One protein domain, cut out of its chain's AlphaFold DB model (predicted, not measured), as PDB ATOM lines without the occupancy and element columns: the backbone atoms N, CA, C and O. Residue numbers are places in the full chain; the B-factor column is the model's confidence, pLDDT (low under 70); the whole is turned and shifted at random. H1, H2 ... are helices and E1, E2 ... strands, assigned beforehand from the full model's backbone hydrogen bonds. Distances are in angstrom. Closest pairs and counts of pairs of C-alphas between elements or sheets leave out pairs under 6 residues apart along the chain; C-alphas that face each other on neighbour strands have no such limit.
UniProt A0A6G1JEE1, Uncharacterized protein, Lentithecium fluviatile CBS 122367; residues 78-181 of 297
ATOM      1  N   GLY A  78     126.906 122.376 246.195       68.56
ATOM      2  CA  GLY A  78     125.601 122.133 245.607       68.56
ATOM      3  C   GLY A  78     125.653 121.368 244.286       68.56
ATOM      4  O   GLY A  78     126.714 121.050 243.748       68.56
ATOM      5  N   THR A  79     124.455 121.090 243.787       83.56
ATOM      6  CA  THR A  79     124.164 120.483 242.485       83.56
ATOM      7  C   THR A  79     124.821 121.264 241.342       83.56
ATOM      8  O   THR A  79     124.849 122.496 241.359       83.56
ATOM      9  N   VAL A  80     125.339 120.558 240.339       87.69
ATOM     10  CA  VAL A  80     125.896 121.128 239.113       87.69
ATOM     11  C   VAL A  80     124.776 121.791 238.316       87.69
ATOM     12  O   VAL A  80     123.827 121.155 237.859       87.69
ATOM     13  N   GLU A  81     124.897 123.095 238.089       90.75
ATOM     14  CA  GLU A  81     124.002 123.791 237.172       90.75
ATOM     15  C   GLU A  81     124.352 123.417 235.726       90.75
ATOM     16  O   GLU A  81     125.401 123.795 235.200       90.75
ATOM     17  N   TRP A  82     123.478 122.671 235.046       92.12
ATOM     18  CA  TRP A  82     123.715 122.225 233.669       92.12
ATOM     19  C   TRP A  82     123.496 123.349 232.648       92.12
ATOM     20  O   TRP A  82     122.471 123.447 231.962       92.12
ATOM     21  N   THR A  83     124.507 124.208 232.547       92.88
ATOM     22  CA  THR A  83     124.647 125.285 231.561       92.88
ATOM     23  C   THR A  83     125.420 124.814 230.320       92.88
ATOM     24  O   THR A  83     126.011 123.733 230.307       92.88
ATOM     25  N   ASN A  84     125.442 125.632 229.258       94.25
ATOM     26  CA  ASN A  84     126.273 125.366 228.072       94.25
ATOM     27  C   ASN A  84     127.763 125.263 228.443       94.25
ATOM     28  O   ASN A  84     128.462 124.391 227.935       94.25
ATOM     29  N   ALA A  85     128.228 126.131 229.349       91.94
ATOM     30  CA  ALA A  85     129.618 126.172 229.784       91.94
ATOM     31  C   ALA A  85     130.019 124.885 230.513       91.94
ATOM     32  O   ALA A  85     131.023 124.285 230.156       91.94
ATOM     33  N   ASN A  86     129.205 124.410 231.460       92.88
ATOM     34  CA  ASN A  86     129.522 123.200 232.224       92.88
ATOM     35  C   ASN A  86     129.473 121.930 231.365       92.88
ATOM     36  O   ASN A  86     130.288 121.032 231.555       92.88
ATOM     37  N   LEU A  87     128.566 121.862 230.384       94.69
ATOM     38  CA  LEU A  87     128.529 120.747 229.435       94.69
ATOM     39  C   LEU A  87     129.747 120.746 228.496       94.69
ATOM     40  O   LEU A  87     130.352 119.699 228.287       94.69
ATOM     41  N   ASN A  88     130.134 121.908 227.962       94.81
ATOM     42  CA  ASN A  88     131.347 122.026 227.145       94.81
ATOM     43  C   ASN A  88     132.611 121.753 227.966       94.81
ATOM     44  O   ASN A  88     133.526 121.098 227.477       94.81
ATOM     45  N   TYR A  89     132.640 122.199 229.223       93.94
ATOM     46  CA  TYR A  89     133.732 121.908 230.138       93.94
ATOM     47  C   TYR A  89     133.842 120.400 230.388       93.94
ATOM     48  O   TYR A  89     134.912 119.835 230.189       93.94
ATOM     49  N   LEU A  90     132.731 119.712 230.675       94.75
ATOM     50  CA  LEU A  90     132.718 118.251 230.778       94.75
ATOM     51  C   LEU A  90     133.283 117.575 229.519       94.75
ATOM     52  O   LEU A  90     134.096 116.666 229.638       94.75
ATOM     53  N   LEU A  91     132.915 118.035 228.319       95.06
ATOM     54  CA  LEU A  91     133.482 117.500 227.076       95.06
ATOM     55  C   LEU A  91     134.984 117.740 226.960       95.06
ATOM     56  O   LEU A  91     135.705 116.828 226.581       95.06
ATOM     57  N   SER A  92     135.463 118.929 227.319       94.44
ATOM     58  CA  SER A  92     136.897 119.233 227.302       94.44
ATOM     59  C   SER A  92     137.704 118.446 228.332       94.44
ATOM     60  O   SER A  92     138.898 118.238 228.148       94.44
ATOM     61  N   VAL A  93     137.047 117.988 229.396       94.12
ATOM     62  CA  VAL A  93     137.647 117.164 230.443       94.12
ATOM     63  C   VAL A  93     137.652 115.690 230.042       94.12
ATOM     64  O   VAL A  93     138.624 115.000 230.299       94.12
ATOM     65  N   LEU A  94     136.593 115.189 229.399       94.00
ATOM     66  CA  LEU A  94     136.516 113.788 228.959       94.00
ATOM     67  C   LEU A  94     137.263 113.529 227.640       94.00
ATOM     68  O   LEU A  94     137.768 112.431 227.424       94.00
ATOM     69  N   TYR A  95     137.320 114.529 226.762       93.12
ATOM     70  CA  TYR A  95     137.837 114.429 225.398       93.12
ATOM     71  C   TYR A  95     138.682 115.669 225.046       93.12
ATOM     72  O   TYR A  95     138.291 116.456 224.175       93.12
ATOM     73  N   PRO A  96     139.815 115.895 225.739       90.19
ATOM     74  CA  PRO A  96     140.592 117.130 225.610       90.19
ATOM     75  C   PRO A  96     141.069 117.385 224.176       90.19
ATOM     76  O   PRO A  96     140.885 118.488 223.661       90.19
ATOM     77  N   ASP A  97     141.592 116.359 223.500       88.94
ATOM     78  CA  ASP A  97     142.131 116.473 222.139       88.94
ATOM     79  C   ASP A  97     141.028 116.857 221.129       88.94
ATOM     80  O   ASP A  97     141.188 117.771 220.319       88.94
ATOM     81  N   GLN A  98     139.863 116.208 221.215       92.88
ATOM     82  CA  GLN A  98     138.721 116.457 220.327       92.88
ATOM     83  C   GLN A  98     138.063 117.816 220.597       92.88
ATOM     84  O   GLN A  98     137.615 118.498 219.669       92.88
ATOM     85  N   ALA A  99     137.999 118.221 221.868       91.31
ATOM     86  CA  ALA A  99     137.490 119.530 222.254       91.31
ATOM     87  C   ALA A  99     138.406 120.647 221.741       91.31
ATOM     88  O   ALA A  99     137.913 121.629 221.183       91.31
ATOM     89  N   LEU A 100     139.725 120.469 221.856       89.62
ATOM     90  CA  LEU A 100     140.720 121.406 221.339       89.62
ATOM     91  C   LEU A 100     140.647 121.539 219.812       89.62
ATOM     92  O   LEU A 100     140.724 122.644 219.279       89.62
ATOM     93  N   ALA A 101     140.433 120.424 219.112       91.38
ATOM     94  CA  ALA A 101     140.252 120.392 217.663       91.38
ATOM     95  C   ALA A 101     138.877 120.919 217.192       91.38
ATOM     96  O   ALA A 101     138.618 120.974 215.988       91.38
ATOM     97  N   ASN A 102     137.994 121.331 218.114       91.12
ATOM     98  CA  ASN A 102     136.631 121.788 217.828       91.12
ATOM     99  C   ASN A 102     135.837 120.779 216.969       91.12
ATOM    100  O   ASN A 102     135.136 121.135 216.012       91.12
ATOM    101  N   GLU A 103     135.979 119.491 217.293       94.38
ATOM    102  CA  GLU A 103     135.336 118.398 216.558       94.38
ATOM    103  C   GLU A 103     133.888 118.158 216.996       94.38
ATOM    104  O   GLU A 103     133.133 117.483 216.295       94.38
ATOM    105  N   PHE A 104     133.467 118.716 218.129       95.88
ATOM    106  CA  PHE A 104     132.130 118.506 218.669       95.88
ATOM    107  C   PHE A 104     131.107 119.502 218.139       95.88
ATOM    108  O   PHE A 104     131.369 120.695 217.997       95.88
ATOM    109  N   PHE A 105     129.890 119.020 217.896       96.00
ATOM    110  CA  PHE A 105     128.745 119.888 217.656       96.00
ATOM    111  C   PHE A 105     127.447 119.260 218.162       96.00
ATOM    112  O   PHE A 105     127.300 118.040 218.239       96.00
ATOM    113  N   PHE A 106     126.491 120.123 218.495       96.88
ATOM    114  CA  PHE A 106     125.212 119.737 219.079       96.88
ATOM    115  C   PHE A 106     124.068 119.912 218.087       96.88
ATOM    116  O   PHE A 106     124.061 120.860 217.295       96.88
ATOM    117  N   VAL A 107     123.080 119.024 218.171       95.81
ATOM    118  CA  VAL A 107     121.825 119.122 217.424       95.81
ATOM    119  C   VAL A 107     120.644 118.968 218.396       95.81
ATOM    120  O   VAL A 107     120.502 117.896 218.988       95.81
ATOM    121  N   PRO A 108     119.789 119.997 218.568       93.75
ATOM    122  CA  PRO A 108     119.961 121.372 218.078       93.75
ATOM    123  C   PRO A 108     121.187 122.054 218.716       93.75
ATOM    124  O   PRO A 108     121.739 121.557 219.699       93.75
ATOM    125  N   SER A 109     121.626 123.195 218.175       94.38
ATOM    126  CA  SER A 109     122.748 123.932 218.773       94.38
ATOM    127  C   SER A 109     122.406 124.397 220.194       94.38
ATOM    128  O   SER A 109     121.251 124.697 220.506       94.38
ATOM    129  N   LEU A 110     123.417 124.490 221.061       92.19
ATOM    130  CA  LEU A 110     123.235 124.893 222.462       92.19
ATOM    131  C   LEU A 110     122.639 126.303 222.623       92.19
ATOM    132  O   LEU A 110     121.930 126.574 223.593       92.19
ATOM    133  N   GLU A 111     122.906 127.195 221.672       91.50
ATOM    134  CA  GLU A 111     122.334 128.544 221.620       91.50
ATOM    135  C   GLU A 111     120.832 128.490 221.338       91.50
ATOM    136  O   GLU A 111     120.043 129.058 222.092       91.50
ATOM    137  N   THR A 112     120.433 127.708 220.329       88.94
ATOM    138  CA  THR A 112     119.022 127.508 219.970       88.94
ATOM    139  C   THR A 112     118.255 126.890 221.136       88.94
ATOM    140  O   THR A 112     117.161 127.340 221.471       88.94
ATOM    141  N   LEU A 113     118.869 125.907 221.805       85.81
ATOM    142  CA  LEU A 113     118.305 125.234 222.975       85.81
ATOM    143  C   LEU A 113     118.062 126.199 224.150       85.81
ATOM    144  O   LEU A 113     117.176 125.961 224.958       85.81
ATOM    145  N   SER A 114     118.852 127.270 224.271       81.94
ATOM    146  CA  SER A 114     118.753 128.226 225.387       81.94
ATOM    147  C   SER A 114     117.677 129.292 225.174       81.94
ATOM    148  O   SER A 114     117.242 129.911 226.137       81.94
ATOM    149  N   GLN A 115     117.273 129.521 223.923       74.50
ATOM    150  CA  GLN A 115     116.302 130.551 223.545       74.50
ATOM    151  C   GLN A 115     114.868 130.020 223.438       74.50
ATOM    152  O   GLN A 115     113.933 130.809 223.334       74.50
ATOM    153  N   SER A 116     114.690 128.699 223.417       64.31
ATOM    154  CA  SER A 116     113.394 128.073 223.185       64.31
ATOM    155  C   SER A 116     112.820 127.501 224.478       64.31
ATOM    156  O   SER A 116     113.304 126.501 225.004       64.31
ATOM    157  N   ASP A 117     111.741 128.113 224.967       66.69
ATOM    158  CA  ASP A 117     110.832 127.433 225.883       66.69
ATOM    159  C   ASP A 117     110.162 126.292 225.108       66.69
ATOM    160  O   ASP A 117     109.428 126.509 224.137       66.69
ATOM    161  N   PHE A 118     110.474 125.053 225.486       70.81
ATOM    162  CA  PHE A 118     109.993 123.875 224.775       70.81
ATOM    163  C   PHE A 118     108.501 123.673 225.039       70.81
ATOM    164  O   PHE A 118     108.102 123.121 226.062       70.81
ATOM    165  N   THR A 119     107.659 124.056 224.080       79.38
ATOM    166  CA  THR A 119     106.243 123.657 224.068       79.38
ATOM    167  C   THR A 119     106.078 122.152 223.844       79.38
ATOM    168  O   THR A 119     105.095 121.563 224.288       79.38
ATOM    169  N   THR A 120     107.061 121.507 223.208       82.56
ATOM    170  CA  THR A 120     107.128 120.056 222.992       82.56
ATOM    171  C   THR A 120     108.460 119.491 223.486       82.56
ATOM    172  O   THR A 120     109.489 120.095 223.182       82.56
ATOM    173  N   PRO A 121     108.486 118.327 224.166       87.56
ATOM    174  CA  PRO A 121     109.730 117.716 224.630       87.56
ATOM    175  C   PRO A 121     110.756 117.552 223.503       87.56
ATOM    176  O   PRO A 121     110.457 116.944 222.475       87.56
ATOM    177  N   ALA A 122     111.969 118.065 223.712       87.06
ATOM    178  CA  ALA A 122     113.056 118.028 222.737       87.06
ATOM    179  C   ALA A 122     114.264 117.254 223.281       87.06
ATOM    180  O   ALA A 122     114.508 117.208 224.488       87.06
ATOM    181  N   GLY A 123     115.007 116.614 222.379       92.12
ATOM    182  CA  GLY A 123     116.266 115.936 222.684       92.12
ATOM    183  C   GLY A 123     117.470 116.761 222.234       92.12
ATOM    184  O   GLY A 123     117.353 117.615 221.358       92.12
ATOM    185  N   LEU A 124     118.625 116.472 222.823       96.00
ATOM    186  CA  LEU A 124     119.923 117.034 222.472       96.00
ATOM    187  C   LEU A 124     120.857 115.891 222.073       96.00
ATOM    188  O   LEU A 124     121.095 114.977 222.862       96.00
ATOM    189  N   ALA A 125     121.388 115.938 220.858       97.44
ATOM    190  CA  ALA A 125     122.363 114.981 220.352       97.44
ATOM    191  C   ALA A 125     123.744 115.634 220.237       97.44
ATOM    192  O   ALA A 125     123.856 116.779 219.795       97.44
ATOM    193  N   LEU A 126     124.785 114.897 220.625       97.75
ATOM    194  CA  LEU A 126     126.183 115.275 220.452       97.75
ATOM    195  C   LEU A 126     126.797 114.443 219.338       97.75
ATOM    196  O   LEU A 126     126.787 113.211 219.398       97.75
ATOM    197  N   TYR A 127     127.401 115.129 218.379       97.00
ATOM    198  CA  TYR A 127     128.147 114.515 217.298       97.00
ATOM    199  C   TYR A 127     129.622 114.896 217.374       97.00
ATOM    200  O   TYR A 127     129.961 116.019 217.754       97.00
ATOM    201  N   GLN A 128     130.481 113.975 216.950       95.94
ATOM    202  CA  GLN A 128     131.894 114.221 216.691       95.94
ATOM    203  C   GLN A 128     132.143 114.241 215.183       95.94
ATOM    204  O   GLN A 128     131.682 113.368 214.446       95.94
ATOM    205  N   ARG A 129     132.895 115.234 214.716       93.88
ATOM    206  CA  ARG A 129     133.453 115.275 213.366       93.88
ATOM    207  C   ARG A 129     134.686 114.395 213.328       93.88
ATOM    208  O   ARG A 129     135.617 114.602 214.089       93.88
ATOM    209  N   LEU A 130     134.686 113.429 212.426       89.50
ATOM    210  CA  LEU A 130     135.838 112.585 212.178       89.50
ATOM    211  C   LEU A 130     136.664 113.158 211.018       89.50
ATOM    212  O   LEU A 130     136.112 113.822 210.130       89.50
ATOM    213  N   PRO A 131     137.977 112.870 210.985       85.75
ATOM    214  CA  PRO A 131     138.813 113.200 209.848       85.75
ATOM    215  C   PRO A 131     138.210 112.664 208.553       85.75
ATOM    216  O   PRO A 131     137.754 111.519 208.466       85.75
ATOM    217  N   VAL A 132     138.227 113.511 207.533       86.31
ATOM    218  CA  VAL A 132     137.698 113.182 206.218       86.31
ATOM    219  C   VAL A 132     138.538 112.059 205.615       86.31
ATOM    220  O   VAL A 132     139.704 112.250 205.275       86.31
ATOM    221  N   THR A 133     137.937 110.884 205.441       82.12
ATOM    222  CA  THR A 133     138.596 109.786 204.731       82.12
ATOM    223  C   THR A 133     138.666 110.120 203.241       82.12
ATOM    224  O   THR A 133     137.617 110.389 202.640       82.12
ATOM    225  N   PRO A 134     139.862 110.111 202.621       82.06
ATOM    226  CA  PRO A 134     139.990 110.379 201.198       82.06
ATOM    227  C   PRO A 134     139.185 109.355 200.401       82.06
ATOM    228  O   PRO A 134     139.145 108.168 200.737       82.06
ATOM    229  N   ALA A 135     138.524 109.817 199.340       84.38
ATOM    230  CA  ALA A 135     137.759 108.924 198.485       84.38
ATOM    231  C   ALA A 135     138.711 107.903 197.830       84.38
ATOM    232  O   ALA A 135     139.792 108.281 197.363       84.38
ATOM    233  N   PRO A 136     138.345 106.610 197.779       86.81
ATOM    234  CA  PRO A 136     139.181 105.609 197.130       86.81
ATOM    235  C   PRO A 136     139.325 105.938 195.640       86.81
ATOM    236  O   PRO A 136     138.422 106.513 195.037       86.81
ATOM    237  N   ARG A 137     140.431 105.531 195.004       86.19
ATOM    238  CA  ARG A 137     140.671 105.803 193.568       86.19
ATOM    239  C   ARG A 137     139.522 105.332 192.669       86.19
ATOM    240  O   ARG A 137     139.211 105.987 191.679       86.19
ATOM    241  N   SER A 138     138.861 104.236 193.039       89.38
ATOM    242  CA  SER A 138     137.681 103.710 192.344       89.38
ATOM    243  C   SER A 138     136.505 104.691 192.305       89.38
ATOM    244  O   SER A 138     135.718 104.651 191.364       89.38
ATOM    245  N   ALA A 139     136.407 105.614 193.266       87.56
ATOM    246  CA  ALA A 139     135.379 106.650 193.302       87.56
ATOM    247  C   ALA A 139     135.553 107.730 192.219       87.56
ATOM    248  O   ALA A 139     134.633 108.527 192.025       87.56
ATOM    249  N   TYR A 140     136.699 107.751 191.526       86.19
ATOM    250  CA  TYR A 140     137.000 108.626 190.387       86.19
ATOM    251  C   TYR A 140     137.044 107.873 189.045       86.19
ATOM    252  O   TYR A 140     137.488 108.430 188.043       86.19
ATOM    253  N   ALA A 141     136.627 106.602 189.001       90.12
ATOM    254  CA  ALA A 141     136.584 105.848 187.751       90.12
ATOM    255  C   ALA A 141     135.566 106.459 186.774       90.12
ATOM    256  O   ALA A 141     134.521 106.951 187.188       90.12
ATOM    257  N   ALA A 142     135.826 106.366 185.465       89.31
ATOM    258  CA  ALA A 142     134.903 106.856 184.430       89.31
ATOM    259  C   ALA A 142     133.518 106.179 184.482       89.31
ATOM    260  O   ALA A 142     132.532 106.729 184.002       89.31
ATOM    261  N   THR A 143     133.453 104.985 185.071       90.62
ATOM    262  CA  THR A 143     132.229 104.210 185.291       90.62
ATOM    263  C   THR A 143     131.534 104.531 186.616       90.62
ATOM    264  O   THR A 143     130.448 104.012 186.868       90.62
ATOM    265  N   ALA A 144     132.141 105.349 187.485       84.31
ATOM    266  CA  ALA A 144     131.569 105.690 188.778       84.31
ATOM    267  C   ALA A 144     130.438 106.729 188.625       84.31
ATOM    268  O   ALA A 144     130.552 107.651 187.812       84.31
ATOM    269  N   PRO A 145     129.350 106.623 189.410       84.56
ATOM    270  CA  PRO A 145     128.298 107.633 189.426       84.56
ATOM    271  C   PRO A 145     128.836 109.033 189.751       84.56
ATOM    272  O   PRO A 145     129.726 109.202 190.586       84.56
ATOM    273  N   ILE A 146     128.249 110.067 189.143       80.00
ATOM    274  CA  ILE A 146     128.622 111.461 189.418       80.00
ATOM    275  C   ILE A 146     128.450 111.746 190.920       80.00
ATOM    276  O   ILE A 146     127.374 111.556 191.482       80.00
ATOM    277  N   GLY A 147     129.514 112.229 191.567       75.25
ATOM    278  CA  GLY A 147     129.496 112.633 192.978       75.25
ATOM    279  C   GLY A 147     130.070 111.622 193.977       75.25
ATOM    280  O   GLY A 147     130.132 111.946 195.162       75.25
ATOM    281  N   THR A 148     130.555 110.452 193.542       78.38
ATOM    282  CA  THR A 148     131.207 109.464 194.432       78.38
ATOM    283  C   THR A 148     132.564 109.911 194.971       78.38
ATOM    284  O   THR A 148     132.957 109.487 196.051       78.38
ATOM    285  N   GLY A 149     133.273 110.785 194.252       75.88
ATOM    286  CA  GLY A 149     134.600 111.281 194.635       75.88
ATOM    287  C   GLY A 149     134.605 112.459 195.616       75.88
ATOM    288  O   GLY A 149     135.673 113.005 195.888       75.88
ATOM    289  N   ARG A 150     133.441 112.906 196.116       77.62
ATOM    290  CA  ARG A 150     133.389 113.980 197.117       77.62
ATOM    291  C   ARG A 150     133.674 113.395 198.499       77.62
ATOM    292  O   ARG A 150     132.905 112.538 198.940       77.62
ATOM    293  N   PRO A 151     134.725 113.858 199.192       75.88
ATOM    294  CA  PRO A 151     134.953 113.448 200.563       75.88
ATOM    295  C   PRO A 151     133.740 113.840 201.410       75.88
ATOM    296  O   PRO A 151     133.299 114.991 201.377       75.88
ATOM    297  N   LYS A 152     133.153 112.873 202.116       73.94
ATOM    298  CA  LYS A 152     132.026 113.133 203.012       73.94
ATOM    299  C   LYS A 152     132.582 113.379 204.409       73.94
ATOM    300  O   LYS A 152     133.367 112.547 204.864       73.94
ATOM    301  N   PRO A 153     132.197 114.475 205.089       74.56
ATOM    302  CA  PRO A 153     132.485 114.602 206.506       74.56
ATOM    303  C   PRO A 153     131.811 113.427 207.209       74.56
ATOM    304  O   PRO A 153     130.596 113.241 207.128       74.56
ATOM    305  N   THR A 154     132.627 112.585 207.821       85.06
ATOM    306  CA  THR A 154     132.171 111.486 208.655       85.06
ATOM    307  C   THR A 154     131.803 112.085 210.005       85.06
ATOM    308  O   THR A 154     132.602 112.771 210.636       85.06
ATOM    309  N   THR A 155     130.556 111.899 210.422       91.62
ATOM    310  CA  THR A 155     130.079 112.348 211.732       91.62
ATOM    311  C   THR A 155     129.645 111.136 212.516       91.62
ATOM    312  O   THR A 155     128.875 110.329 211.992       91.62
ATOM    313  N   ASP A 156     130.115 111.029 213.749       93.88
ATOM    314  CA  ASP A 156     129.726 109.963 214.663       93.88
ATOM    315  C   ASP A 156     128.797 110.508 215.746       93.88
ATOM    316  O   ASP A 156     129.008 111.611 216.254       93.88
ATOM    317  N   LEU A 157     127.741 109.761 216.066       95.69
ATOM    318  CA  LEU A 157     126.814 110.119 217.136       95.69
ATOM    319  C   LEU A 157     127.381 109.587 218.449       95.69
ATOM    320  O   LEU A 157     127.309 108.390 218.711       95.69
ATOM    321  N   LEU A 158     127.892 110.480 219.295       95.25
ATOM    322  CA  LEU A 158     128.490 110.082 220.568       95.25
ATOM    323  C   LEU A 158     127.443 109.810 221.644       95.25
ATOM    324  O   LEU A 158     127.520 108.817 222.363       95.25
ATOM    325  N   ALA A 159     126.469 110.708 221.784       96.62
ATOM    326  CA  ALA A 159     125.456 110.589 222.824       96.62
ATOM    327  C   ALA A 159     124.173 111.334 222.455       96.62
ATOM    328  O   ALA A 159     124.167 112.287 221.674       96.62
ATOM    329  N   THR A 160     123.058 110.909 223.045       97.44
ATOM    330  CA  THR A 160     121.759 111.575 222.894       97.44
ATOM    331  C   THR A 160     121.053 111.652 224.237       97.44
ATOM    332  O   THR A 160     120.955 110.656 224.960       97.44
ATOM    333  N   SER A 161     120.553 112.837 224.576       97.25
ATOM    334  CA  SER A 161     119.763 113.062 225.778       97.25
ATOM    335  C   SER A 161     118.404 112.369 225.689       97.25
ATOM    336  O   SER A 161     117.890 112.057 224.614       97.25
ATOM    337  N   ARG A 162     117.760 112.188 226.841       95.75
ATOM    338  CA  ARG A 162     116.319 111.932 226.887       95.75
ATOM    339  C   ARG A 162     115.568 113.188 226.444       95.75
ATOM    340  O   ARG A 162     116.061 114.308 226.623       95.75
ATOM    341  N   LEU A 163     114.369 112.990 225.899       94.81
ATOM    342  CA  LEU A 163     113.450 114.090 225.616       94.81
ATOM    343  C   LEU A 163     113.154 114.840 226.916       94.81
ATOM    344  O   LEU A 163     112.823 114.221 227.927       94.81
ATOM    345  N   SER A 164     113.313 116.157 226.887       92.56
ATOM    346  CA  SER A 164     113.185 117.025 228.053       92.56
ATOM    347  C   SER A 164     112.343 118.250 227.719       92.56
ATOM    348  O   SER A 164     112.313 118.708 226.580       92.56
ATOM    349  N   THR A 165     111.664 118.786 228.729       90.81
ATOM    350  CA  THR A 165     110.880 120.028 228.632       90.81
ATOM    351  C   THR A 165     111.703 121.273 228.955       90.81
ATOM    352  O   THR A 165     111.230 122.384 228.758       90.81
ATOM    353  N   THR A 166     112.937 121.108 229.445       92.06
ATOM    354  CA  THR A 166     113.852 122.213 229.750       92.06
ATOM    355  C   THR A 166     115.237 121.954 229.168       92.06
ATOM    356  O   THR A 166     115.698 120.810 229.086       92.06
ATOM    357  N   ALA A 167     115.935 123.033 228.806       92.31
ATOM    358  CA  ALA A 167     117.290 122.959 228.268       92.31
ATOM    359  C   ALA A 167     118.275 122.363 229.286       92.31
ATOM    360  O   ALA A 167     119.108 121.533 228.932       92.31
ATOM    361  N   ALA A 168     118.146 122.746 230.561       92.94
ATOM    362  CA  ALA A 168     118.979 122.224 231.641       92.94
ATOM    363  C   ALA A 168     118.822 120.702 231.799       92.94
ATOM    364  O   ALA A 168     119.826 119.995 231.840       92.94
ATOM    365  N   SER A 169     117.588 120.182 231.774       93.31
ATOM    366  CA  SER A 169     117.323 118.735 231.838       93.31
ATOM    367  C   SER A 169     117.881 117.989 230.622       93.31
ATOM    368  O   SER A 169     118.439 116.902 230.767       93.31
ATOM    369  N   ALA A 170     117.792 118.567 229.417       95.00
ATOM    370  CA  ALA A 170     118.379 117.961 228.220       95.00
ATOM    371  C   ALA A 170     119.910 117.855 228.336       95.00
ATOM    372  O   ALA A 170     120.479 116.799 228.058       95.00
ATOM    373  N   ARG A 171     120.577 118.920 228.807       95.31
ATOM    374  CA  ARG A 171     122.030 118.931 229.042       95.31
ATOM    375  C   ARG A 171     122.441 117.955 230.138       95.31
ATOM    376  O   ARG A 171     123.362 117.177 229.916       95.31
ATOM    377  N   GLN A 172     121.731 117.944 231.264       95.62
ATOM    378  CA  GLN A 172     121.950 116.997 232.358       95.62
ATOM    379  C   GLN A 172     121.815 115.552 231.872       95.62
ATOM    380  O   GLN A 172     122.685 114.717 232.105       95.62
ATOM    381  N   SER A 173     120.747 115.252 231.127       96.56
ATOM    382  CA  SER A 173     120.537 113.914 230.587       96.56
ATOM    383  C   SER A 173     121.591 113.529 229.550       96.56
ATOM    384  O   SER A 173     121.891 112.341 229.444       96.56
ATOM    385  N   LEU A 174     122.115 114.475 228.766       96.94
ATOM    386  CA  LEU A 174     123.220 114.206 227.850       96.94
ATOM    387  C   LEU A 174     124.516 113.942 228.622       96.94
ATOM    388  O   LEU A 174     125.192 112.959 228.339       96.94
ATOM    389  N   ALA A 175     124.823 114.765 229.625       96.06
ATOM    390  CA  ALA A 175     125.968 114.571 230.506       96.06
ATOM    391  C   ALA A 175     125.933 113.189 231.169       96.06
ATOM    392  O   ALA A 175     126.922 112.466 231.105       96.06
ATOM    393  N   ALA A 176     124.770 112.763 231.671       95.88
ATOM    394  CA  ALA A 176     124.581 111.438 232.267       95.88
ATOM    395  C   ALA A 176     124.864 110.297 231.279       95.88
ATOM    396  O   ALA A 176     125.321 109.226 231.668       95.88
ATOM    397  N   ARG A 177     124.605 110.510 229.982       95.75
ATOM    398  CA  ARG A 177     124.965 109.541 228.939       95.75
ATOM    399  C   ARG A 177     126.462 109.529 228.660       95.75
ATOM    400  O   ARG A 177     127.003 108.446 228.481       95.75
ATOM    401  N   LEU A 178     127.110 110.693 228.655       94.12
ATOM    402  CA  LEU A 178     128.553 110.817 228.435       94.12
ATOM    403  C   LEU A 178     129.361 110.165 229.558       94.12
ATOM    404  O   LEU A 178     130.323 109.461 229.278       94.12
ATOM    405  N   ILE A 179     128.938 110.347 230.810       94.12
ATOM    406  CA  ILE A 179     129.597 109.733 231.973       94.12
ATOM    407  C   ILE A 179     129.062 108.337 232.315       94.12
ATOM    408  O   ILE A 179     129.466 107.746 233.315       94.12
ATOM    409  N   GLY A 180     128.128 107.810 231.514       91.25
ATOM    410  CA  GLY A 180     127.546 106.488 231.740       91.25
ATOM    411  C   GLY A 180     128.598 105.378 231.710       91.25
ATOM    412  O   GLY A 180     128.424 104.344 232.360       91.25
ATOM    413  N   ASP A 181     129.710 105.615 231.011       88.00
ATOM    414  CA  ASP A 181     130.913 104.806 231.125       88.00
ATOM    415  C   ASP A 181     131.725 105.206 232.366       88.00
ATOM    416  O   ASP A 181     132.562 106.114 232.357       88.00
TER     417      ASP A 181
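This is residues 78 to 181 of the 297 residues of an uncharacterized protein of Lentithecium fluviatile CBS 122367 (UniProt A0A6G1JEE1). A small twisted sheet of three strands, with H5 packed on it and H1 side by side with H5, makes a body from which a long thin arm, residues 131 to 153, sticks out with the short H4 near its far end. The 104 printed residues run H1 H2 E1 H3 E2 H4 E3 H5; the antiparallel sheet has the order E1 E2 E3, and the class is mixed. The whole is loose, with a radius of gyration of the C-alphas of 17.6 A, and elongated, spanning 62 by 33 by 23 A.

H1, residues 84 to 94, begins at C-alpha (126.273, 125.366, 228.072) and is 15.5 A long. H2 is residues 96 to 100, E1 104 to 107 and H3 110 to 115. E2, residues 125 to 130, measures 15.9 A; H4 is residues 137 to 140. E3, residues 154 to 160, measures 17.6 A. H5, residues 167 to 178, measures 16.6 A and ends at C-alpha (128.553, 110.817, 228.435).

E1 and E2 are antiparallel at 142 degrees, with N 107 and O 125 2.9 A apart, within hydrogen-bond range. E2 and E3 are antiparallel at 153 degrees, with N 130 and O 154 at 2.8 A. The sheet is only just strongly twisted, its C-alphas up to 4.1 A off the best plane. H5 is on the sheet in two layers, a helix on one face of a sheet; its closest C-alphas to E3 are Leu 174 and Thr 160, 5.8 A. With residues 171 to 175 alone it touches H1, closest C-alphas Arg 171 and Leu 87, 6.8 A, the same way at a shallow tilt of 6 degrees. H1 and H2 touch only at the corner, closest C-alphas Ser 92 and Ala 99, 5.1 A; H2 only grazes the sheet. H3 is close to but not clearly touching H5, closest C-alphas Leu 113 and Ala 167, 5.8 A. H4 is not on the sheet and is apart from H1 and H5, for instance. In H1, H2, H3 and H5 every O i to N i+4 pair is within hydrogen-bond range; H4 is too short for one.

The C-alphas of Gly 78 and Ala 142, the two farthest apart, are 63.7 A apart. The printed part has no cut; the link from H4 to E3, 13 residues, is long. Residues 78 and 116 to 117 are under pLDDT 70; the mean of the printed part is 89.4.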